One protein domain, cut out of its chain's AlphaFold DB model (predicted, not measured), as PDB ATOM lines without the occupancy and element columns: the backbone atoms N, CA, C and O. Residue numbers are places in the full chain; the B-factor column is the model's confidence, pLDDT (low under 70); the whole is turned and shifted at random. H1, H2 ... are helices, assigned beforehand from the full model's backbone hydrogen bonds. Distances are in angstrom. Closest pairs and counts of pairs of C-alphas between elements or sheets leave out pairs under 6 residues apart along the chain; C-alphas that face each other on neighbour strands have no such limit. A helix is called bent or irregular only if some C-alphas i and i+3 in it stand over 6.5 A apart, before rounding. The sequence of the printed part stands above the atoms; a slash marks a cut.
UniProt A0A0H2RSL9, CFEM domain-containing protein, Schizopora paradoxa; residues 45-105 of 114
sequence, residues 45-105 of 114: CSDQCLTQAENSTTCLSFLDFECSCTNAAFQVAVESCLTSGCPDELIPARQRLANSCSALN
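Overview. This is residues 45 to 105 of the 114 residues of the protein "CFEM domain-containing protein" of Schizopora paradoxa (UniProt A0A0H2RSL9). Two longer helices, H3 and H4, fold back on each other as a helical hairpin whose arms spread apart from their tight link, and the short helix H2 sits crosswise at the open end. H1 packs on H3, and the loop of residues 57 to 64 leads from it to H2. The printed part has 61 residues with four named helices, H1, H2, H3 and H4 in that order along the chain, and no named strand; its class is all helix. It is compact, with a radius of gyration of the C-alphas of 10.5 A, and rounded, with spans of 30 by 23 by 16 A.

Along the chain. H1 is residues 45 to 56, 16.5 A from first to last C-alpha, beginning at C-alpha 45 at (28.783, -27.922, 1.716). H2 is residues 65 to 70, 8.2 A long. H3 is residues 72 to 85, 19.6 A long, with C-alpha 72 at (30.094, -7.936, 6.057). H4, the longest helix, is residues 87 to 103, 25.0 A long, ending at C-alpha 103 at (12.727, -11.010, 11.486). H4 is irregular, but only just: C-alphas 88 and 91 are 6.8 A apart, and its line is a rough one.

Arrangement. H3 is the hub, touching the three other helices. H1 touches H3, the closest C-alphas being those of Ala 53 and Ala 77 at 5.2 A. These two run opposite ways at a tilt of 37 degrees, only just steep. H1 and H4 are close but not clearly touching, with the closest C-alphas, Ser 46 and Glu 89, 7.0 A apart. H1 and H2 are apart. H2 and H3 only just touch, with 3 pairs of C-alphas within 8 A, and only at the corner by their link; the closest C-alphas are those of Ser 68 and Phe 74 at 6.1 A. H2 touches H4 about perpendicular, at 79 degrees, meeting residues 97 to 101 of H4 alone; the closest C-alphas are those of Cys 69 and Cys 101 at 5.9 A. H3 and H4 form a hairpin, running opposite ways at a shallow tilt of 27 degrees. They touch through residues 79 to 83 of H3 and 89 to 90 of H4 alone, with the C-alphas of Leu 82 and Leu 90 closest at 5.6 A. In H1, H2 and H3 every O i to N i+4 pair is within hydrogen-bond range; in H4, 11 of 13 are.

Size, cuts and confidence. The two C-alphas farthest apart are those of Gly 85 and Asn 105, at 30.1 A. The printed part has no cut. The links from H2 to H3 and from H3 to H4 are tight, and that from H1 to H2 is short. The mean pLDDT of the printed part is 79.0, and residues 61 to 62 are under 70.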
ATOM      1  N   CYS A  45      27.918 -28.948   2.260       76.75
ATOM      2  CA  CYS A  45      28.783 -27.922   1.716       76.75
ATOM      3  C   CYS A  45      28.557 -26.519   2.297       76.75
ATOM      4  O   CYS A  45      29.519 -25.813   2.586       76.75
ATOM      5  N   SER A  46      27.305 -26.104   2.491       74.75
ATOM      6  CA  SER A  46      26.996 -24.823   3.122       74.75
ATOM      7  C   SER A  46      27.367 -24.841   4.609       74.75
ATOM      8  O   SER A  46      27.812 -23.816   5.112       74.75
ATOM      9  N   ASP A  47      27.334 -26.012   5.257       78.62
ATOM     10  CA  ASP A  47      27.887 -26.241   6.602       78.62
ATOM     11  C   ASP A  47      29.422 -26.056   6.644       78.62
ATOM     12  O   ASP A  47      29.941 -25.290   7.451       78.62
ATOM     13  N   GLN A  48      30.160 -26.643   5.689       81.56
ATOM     14  CA  GLN A  48      31.613 -26.432   5.553       81.56
ATOM     15  C   GLN A  48      31.976 -24.961   5.314       81.56
ATOM     16  O   GLN A  48      32.940 -24.443   5.885       81.56
ATOM     17  N   CYS A  49      31.200 -24.274   4.477       82.38
ATOM     18  CA  CYS A  49      31.397 -22.854   4.213       82.38
ATOM     19  C   CYS A  49      31.119 -21.976   5.429       82.38
ATOM     20  O   CYS A  49      31.809 -20.978   5.638       82.38
ATOM     21  N   LEU A  50      30.155 -22.382   6.250       77.75
ATOM     22  CA  LEU A  50      29.878 -21.787   7.548       77.75
ATOM     23  C   LEU A  50      31.080 -21.883   8.466       77.75
ATOM     24  O   LEU A  50      31.568 -20.859   8.930       77.75
ATOM     25  N   THR A  51      31.605 -23.093   8.654       81.19
ATOM     26  CA  THR A  51      32.758 -23.330   9.525       81.19
ATOM     27  C   THR A  51      33.982 -22.540   9.057       81.19
ATOM     28  O   THR A  51      34.721 -21.989   9.870       81.19
ATOM     29  N   GLN A  52      34.193 -22.426   7.743       81.31
ATOM     30  CA  GLN A  52      35.257 -21.596   7.164       81.31
ATOM     31  C   GLN A  52      35.070 -20.100   7.457       81.31
ATOM     32  O   GLN A  52      36.036 -19.404   7.787       81.31
ATOM     33  N   ALA A  53      33.841 -19.596   7.346       79.00
ATOM     34  CA  ALA A  53      33.527 -18.200   7.630       79.00
ATOM     35  C   ALA A  53      33.594 -17.880   9.132       79.00
ATOM     36  O   ALA A  53      34.084 -16.811   9.496       79.00
ATOM     37  N   GLU A  54      33.172 -18.813   9.990       79.44
ATOM     38  CA  GLU A  54      33.319 -18.765  11.452       79.44
ATOM     39  C   GLU A  54      34.801 -18.725  11.852       79.44
ATOM     40  O   GLU A  54      35.181 -17.950  12.717       79.44
ATOM     41  N   ASN A  55      35.674 -19.482  11.178       77.19
ATOM     42  CA  ASN A  55      37.119 -19.429  11.437       77.19
ATOM     43  C   ASN A  55      37.757 -18.109  10.971       77.19
ATOM     44  O   ASN A  55      38.726 -17.625  11.552       77.19
ATOM     45  N   SER A  56      37.205 -17.520   9.908       74.06
ATOM     46  CA  SER A  56      37.711 -16.278   9.316       74.06
ATOM     47  C   SER A  56      37.169 -15.015   9.992       74.06
ATOM     48  O   SER A  56      37.637 -13.917   9.689       74.06
ATOM     49  N   THR A  57      36.187 -15.143  10.890       75.81
ATOM     50  CA  THR A  57      35.464 -14.006  11.471       75.81
ATOM     51  C   THR A  57      35.274 -14.161  12.980       75.81
ATOM     52  O   THR A  57      35.490 -15.214  13.554       75.81
ATOM     53  N   THR A  58      34.849 -13.098  13.656       75.12
ATOM     54  CA  THR A  58      34.490 -13.120  15.083       75.12
ATOM     55  C   THR A  58      33.081 -13.644  15.365       75.12
ATOM     56  O   THR A  58      32.686 -13.716  16.527       75.12
ATOM     57  N   CYS A  59      32.310 -14.000  14.334       74.19
ATOM     58  CA  CYS A  59      30.979 -14.564  14.523       74.19
ATOM     59  C   CYS A  59      31.089 -15.994  15.047       74.19
ATOM     60  O   CYS A  59      31.688 -16.848  14.401       74.19
ATOM     61  N   LEU A  60      30.491 -16.236  16.216       70.75
ATOM     62  CA  LEU A  60      30.520 -17.533  16.896       70.75
ATOM     63  C   LEU A  60      29.799 -18.616  16.100       70.75
ATOM     64  O   LEU A  60      30.200 -19.775  16.151       70.75
ATOM     65  N   SER A  61      28.726 -18.239  15.400       67.88
ATOM     66  CA  SER A  61      28.079 -19.117  14.441       67.88
ATOM     67  C   SER A  61      27.251 -18.358  13.407       67.88
ATOM     68  O   SER A  61      26.890 -17.205  13.617       67.88
ATOM     69  N   PHE A  62      26.858 -19.011  12.315       66.50
ATOM     70  CA  PHE A  62      25.814 -18.494  11.415       66.50
ATOM     71  C   PHE A  62      24.443 -18.341  12.077       66.50
ATOM     72  O   PHE A  62      23.632 -17.537  11.626       66.50
ATOM     73  N   LEU A  63      24.178 -19.088  13.155       70.38
ATOM     74  CA  LEU A  63      22.991 -18.857  13.984       70.38
ATOM     75  C   LEU A  63      23.106 -17.594  14.846       70.38
ATOM     76  O   LEU A  63      22.103 -17.142  15.399       70.38
ATOM     77  N   ASP A  64      24.302 -17.007  14.950       77.88
ATOM     78  CA  ASP A  64      24.486 -15.671  15.497       77.88
ATOM     79  C   ASP A  64      24.026 -14.660  14.444       77.88
ATOM     80  O   ASP A  64      24.795 -14.118  13.648       77.88
ATOM     81  N   PHE A  65      22.708 -14.492  14.362       74.94
ATOM     82  CA  PHE A  65      22.086 -13.603  13.393       74.94
ATOM     83  C   PHE A  65      22.489 -12.141  13.629       74.94
ATOM     84  O   PHE A  65      22.665 -11.407  12.669       74.94
ATOM     85  N   GLU A  66      22.756 -11.718  14.866       78.56
ATOM     86  CA  GLU A  66      23.346 -10.396  15.129       78.56
ATOM     87  C   GLU A  66      24.676 -10.214  14.396       78.56
ATOM     88  O   GLU A  66      24.838  -9.266  13.620       78.56
ATOM     89  N   CYS A  67      25.610 -11.147  14.573       80.38
ATOM     90  CA  CYS A  67      26.917 -11.047  13.950       80.38
ATOM     91  C   CYS A  67      26.864 -11.308  12.441       80.38
ATOM     92  O   CYS A  67      27.407 -10.529  11.668       80.38
ATOM     93  N   SER A  68      26.173 -12.348  11.980       77.50
ATOM     94  CA  SER A  68      26.111 -12.673  10.550       77.50
ATOM     95  C   SER A  68      25.399 -11.595   9.721       77.50
ATOM     96  O   SER A  68      25.788 -11.361   8.580       77.50
ATOM     97  N   CYS A  69      24.423 -10.871  10.284       79.44
ATOM     98  CA  CYS A  69      23.732  -9.771   9.601       79.44
ATOM     99  C   CYS A  69      24.527  -8.451   9.601       79.44
ATOM    100  O   CYS A  69      24.427  -7.674   8.646       79.44
ATOM    101  N   THR A  70      25.327  -8.190  10.640       82.25
ATOM    102  CA  THR A  70      26.113  -6.945  10.772       82.25
ATOM    103  C   THR A  70      27.544  -7.069  10.249       82.25
ATOM    104  O   THR A  70      28.160  -6.072   9.870       82.25
ATOM    105  N   ASN A  71      28.085  -8.284  10.182       82.69
ATOM    106  CA  ASN A  71      29.456  -8.537   9.776       82.69
ATOM    107  C   ASN A  71      29.545  -8.834   8.273       82.69
ATOM    108  O   ASN A  71      29.332  -9.958   7.815       82.69
ATOM    109  N   ALA A  72      29.913  -7.812   7.502       80.94
ATOM    110  CA  ALA A  72      30.094  -7.936   6.057       80.94
ATOM    111  C   ALA A  72      31.189  -8.951   5.671       80.94
ATOM    112  O   ALA A  72      31.063  -9.623   4.650       80.94
ATOM    113  N   ALA A  73      32.248  -9.103   6.477       80.88
ATOM    114  CA  ALA A  73      33.321 -10.057   6.185       80.88
ATOM    115  C   ALA A  73      32.830 -11.507   6.295       80.88
ATOM    116  O   ALA A  73      33.161 -12.327   5.440       80.88
ATOM    117  N   PHE A  74      31.975 -11.795   7.281       80.44
ATOM    118  CA  PHE A  74      31.318 -13.095   7.406       80.44
ATOM    119  C   PHE A  74      30.441 -13.389   6.184       80.44
ATOM    120  O   PHE A  74      30.552 -14.456   5.585       80.44
ATOM    121  N   GLN A  75      29.618 -12.423   5.763       78.25
ATOM    122  CA  GLN A  75      28.739 -12.586   4.599       78.25
ATOM    123  C   GLN A  75      29.529 -12.844   3.317       78.25
ATOM    124  O   GLN A  75      29.215 -13.781   2.589       78.25
ATOM    125  N   VAL A  76      30.593 -12.076   3.074       82.69
ATOM    126  CA  VAL A  76      31.466 -12.261   1.907       82.69
ATOM    127  C   VAL A  76      32.202 -13.601   1.965       82.69
ATOM    128  O   VAL A  76      32.348 -14.245   0.929       82.69
ATOM    129  N   ALA A  77      32.645 -14.056   3.140       83.94
ATOM    130  CA  ALA A  77      33.317 -15.347   3.294       83.94
ATOM    131  C   ALA A  77      32.373 -16.524   3.000       83.94
ATOM    132  O   ALA A  77      32.729 -17.425   2.235       83.94
ATOM    133  N   VAL A  78      31.153 -16.483   3.547       80.44
ATOM    134  CA  VAL A  78      30.104 -17.472   3.267       80.44
ATOM    135  C   VAL A  78      29.753 -17.447   1.779       80.44
ATOM    136  O   VAL A  78      29.788 -18.487   1.129       80.44
ATOM    137  N   GLU A  79      29.494 -16.273   1.203       81.88
ATOM    138  CA  GLU A  79      29.113 -16.128  -0.206       81.88
ATOM    139  C   GLU A  79      30.230 -16.572  -1.162       81.88
ATOM    140  O   GLU A  79      29.965 -17.286  -2.128       81.88
ATOM    141  N   SER A  80      31.488 -16.237  -0.872       84.44
ATOM    142  CA  SER A  80      32.644 -16.664  -1.676       84.44
ATOM    143  C   SER A  80      32.828 -18.179  -1.638       84.44
ATOM    144  O   SER A  80      33.123 -18.804  -2.662       84.44
ATOM    145  N   CYS A  81      32.624 -18.784  -0.464       85.00
ATOM    146  CA  CYS A  81      32.701 -20.227  -0.313       85.00
ATOM    147  C   CYS A  81      31.535 -20.931  -1.018       85.00
ATOM    148  O   CYS A  81      31.768 -21.876  -1.769       85.00
ATOM    149  N   LEU A  82      30.299 -20.442  -0.863       85.12
ATOM    150  CA  LEU A  82      29.139 -21.004  -1.558       85.12
ATOM    151  C   LEU A  82      29.270 -20.820  -3.072       85.12
ATOM    152  O   LEU A  82      29.037 -21.764  -3.809       85.12
ATOM    153  N   THR A  83      29.733 -19.672  -3.562       84.38
ATOM    154  CA  THR A  83      29.950 -19.463  -5.005       84.38
ATOM    155  C   THR A  83      30.967 -20.456  -5.574       84.38
ATOM    156  O   THR A  83      30.804 -20.927  -6.698       84.38
ATOM    157  N   SER A  84      31.997 -20.806  -4.796       84.44
ATOM    158  CA  SER A  84      33.054 -21.729  -5.232       84.44
ATOM    159  C   SER A  84      32.686 -23.207  -5.068       84.44
ATOM    160  O   SER A  84      33.090 -24.028  -5.886       84.44
ATOM    161  N   GLY A  85      31.959 -23.560  -4.004       80.19
ATOM    162  CA  GLY A  85      31.657 -24.945  -3.639       80.19
ATOM    163  C   GLY A  85      30.223 -25.379  -3.934       80.19
ATOM    164  O   GLY A  85      30.014 -26.502  -4.385       80.19
ATOM    165  N   CYS A  86      29.245 -24.501  -3.695       84.12
ATOM    166  CA  CYS A  86      27.805 -24.782  -3.765       84.12
ATOM    167  C   CYS A  86      26.980 -23.600  -4.288       84.12
ATOM    168  O   CYS A  86      26.244 -22.962  -3.526       84.12
ATOM    169  N   PRO A  87      27.070 -23.313  -5.597       80.75
ATOM    170  CA  PRO A  87      26.396 -22.166  -6.197       80.75
ATOM    171  C   PRO A  87      24.865 -22.280  -6.133       80.75
ATOM    172  O   PRO A  87      24.182 -21.264  -6.031       80.75
ATOM    173  N   ASP A  88      24.328 -23.504  -6.129       81.12
ATOM    174  CA  ASP A  88      22.886 -23.774  -6.013       81.12
ATOM    175  C   ASP A  88      22.321 -23.339  -4.645       81.12
ATOM    176  O   ASP A  88      21.183 -22.887  -4.534       81.12
ATOM    177  N   GLU A  89      23.155 -23.383  -3.600       78.50
ATOM    178  CA  GLU A  89      22.777 -23.032  -2.227       78.50
ATOM    179  C   GLU A  89      22.932 -21.531  -1.932       78.50
ATOM    180  O   GLU A  89      22.439 -21.044  -0.914       78.50
ATOM    181  N   LEU A  90      23.587 -20.771  -2.817       79.94
ATOM    182  CA  LEU A  90      23.884 -19.349  -2.624       79.94
ATOM    183  C   LEU A  90      22.607 -18.513  -2.460       79.94
ATOM    184  O   LEU A  90      22.456 -17.748  -1.508       79.94
ATOM    185  N   ILE A  91      21.669 -18.687  -3.392       79.25
ATOM    186  CA  ILE A  91      20.393 -17.972  -3.428       79.25
ATOM    187  C   ILE A  91      19.510 -18.308  -2.214       79.25
ATOM    188  O   ILE A  91      19.081 -17.370  -1.530       79.25
ATOM    189  N   PRO A  92      19.244 -19.590  -1.882       75.75
ATOM    190  CA  PRO A  92      18.434 -19.916  -0.712       75.75
ATOM    191  C   PRO A  92      19.117 -19.520   0.605       75.75
ATOM    192  O   PRO A  92      18.425 -19.060   1.517       75.75
ATOM    193  N   ALA A  93      20.448 -19.622   0.719       75.00
ATOM    194  CA  ALA A  93      21.181 -19.169   1.904       75.00
ATOM    195  C   ALA A  93      21.043 -17.655   2.107       75.00
ATOM    196  O   ALA A  93      20.714 -17.201   3.205       75.00
ATOM    197  N   ARG A  94      21.192 -16.871   1.032       76.25
ATOM    198  CA  ARG A  94      20.973 -15.421   1.053       76.25
ATOM    199  C   ARG A  94      19.551 -15.039   1.439       76.25
ATOM    200  O   ARG A  94      19.365 -14.137   2.250       76.25
ATOM    201  N   GLN A  95      18.547 -15.703   0.868       80.06
ATOM    202  CA  GLN A  95      17.149 -15.437   1.209       80.06
ATOM    203  C   GLN A  95      16.853 -15.756   2.672       80.06
ATOM    204  O   GLN A  95      16.148 -14.995   3.332       80.06
ATOM    205  N   ARG A  96      17.408 -16.850   3.207       77.31
ATOM    206  CA  ARG A  96      17.271 -17.161   4.633       77.31
ATOM    207  C   ARG A  96      17.931 -16.122   5.507       77.31
ATOM    208  O   ARG A  96      17.290 -15.672   6.446       77.31
ATOM    209  N   LEU A  97      19.158 -15.723   5.186       76.06
ATOM    210  CA  LEU A  97      19.848 -14.688   5.942       76.06
ATOM    211  C   LEU A  97      19.032 -13.389   5.920       76.06
ATOM    212  O   LEU A  97      18.707 -12.862   6.975       76.06
ATOM    213  N   ALA A  98      18.581 -12.948   4.741       78.38
ATOM    214  CA  ALA A  98      17.727 -11.771   4.588       78.38
ATOM    215  C   ALA A  98      16.451 -11.835   5.445       78.38
ATOM    216  O   ALA A  98      16.118 -10.868   6.137       78.38
ATOM    217  N   ASN A  99      15.766 -12.981   5.441       80.62
ATOM    218  CA  ASN A  99      14.559 -13.195   6.235       80.62
ATOM    219  C   ASN A  99      14.852 -13.233   7.740       80.62
ATOM    220  O   ASN A  99      14.114 -12.616   8.503       80.62
ATOM    221  N   SER A 100      15.919 -13.907   8.172       79.94
ATOM    222  CA  SER A 100      16.308 -13.981   9.584       79.94
ATOM    223  C   SER A 100      16.709 -12.613  10.133       79.94
ATOM    224  O   SER A 100      16.209 -12.213  11.181       79.94
ATOM    225  N   CYS A 101      17.539 -11.856   9.408       80.69
ATOM    226  CA  CYS A 101      17.925 -10.502   9.806       80.69
ATOM    227  C   CYS A 101      16.703  -9.583   9.901       80.69
ATOM    228  O   CYS A 101      16.530  -8.880  10.894       80.69
ATOM    229  N   SER A 102      15.813  -9.640   8.903       81.50
ATOM    230  CA  SER A 102      14.581  -8.844   8.893       81.50
ATOM    231  C   SER A 102      13.639  -9.231  10.036       81.50
ATOM    232  O   SER A 102      13.048  -8.355  10.659       81.50
ATOM    233  N   ALA A 103      13.530 -10.524  10.361       79.19
ATOM    234  CA  ALA A 103      12.727 -11.010  11.486       79.19
ATOM    235  C   ALA A 103      13.252 -10.517  12.843       79.19
ATOM    236  O   ALA A 103      12.468 -10.303  13.766       79.19
ATOM    237  N   LEU A 104      14.562 -10.303  12.952       80.94
ATOM    238  CA  LEU A 104      15.223  -9.739  14.132       80.94
ATOM    239  C   LEU A 104      15.304  -8.207  14.095       80.94
ATOM    240  O   LEU A 104      15.844  -7.598  15.015       80.94
ATOM    241  N   ASN A 105      14.751  -7.579  13.054       80.75
ATOM    242  CA  ASN A 105      14.812  -6.141  12.809       80.75
ATOM    243  C   ASN A 105      16.255  -5.598  12.700       80.75
ATOM    244  O   ASN A 105      16.524  -4.438  13.015       80.75
TER     245      ASN A 105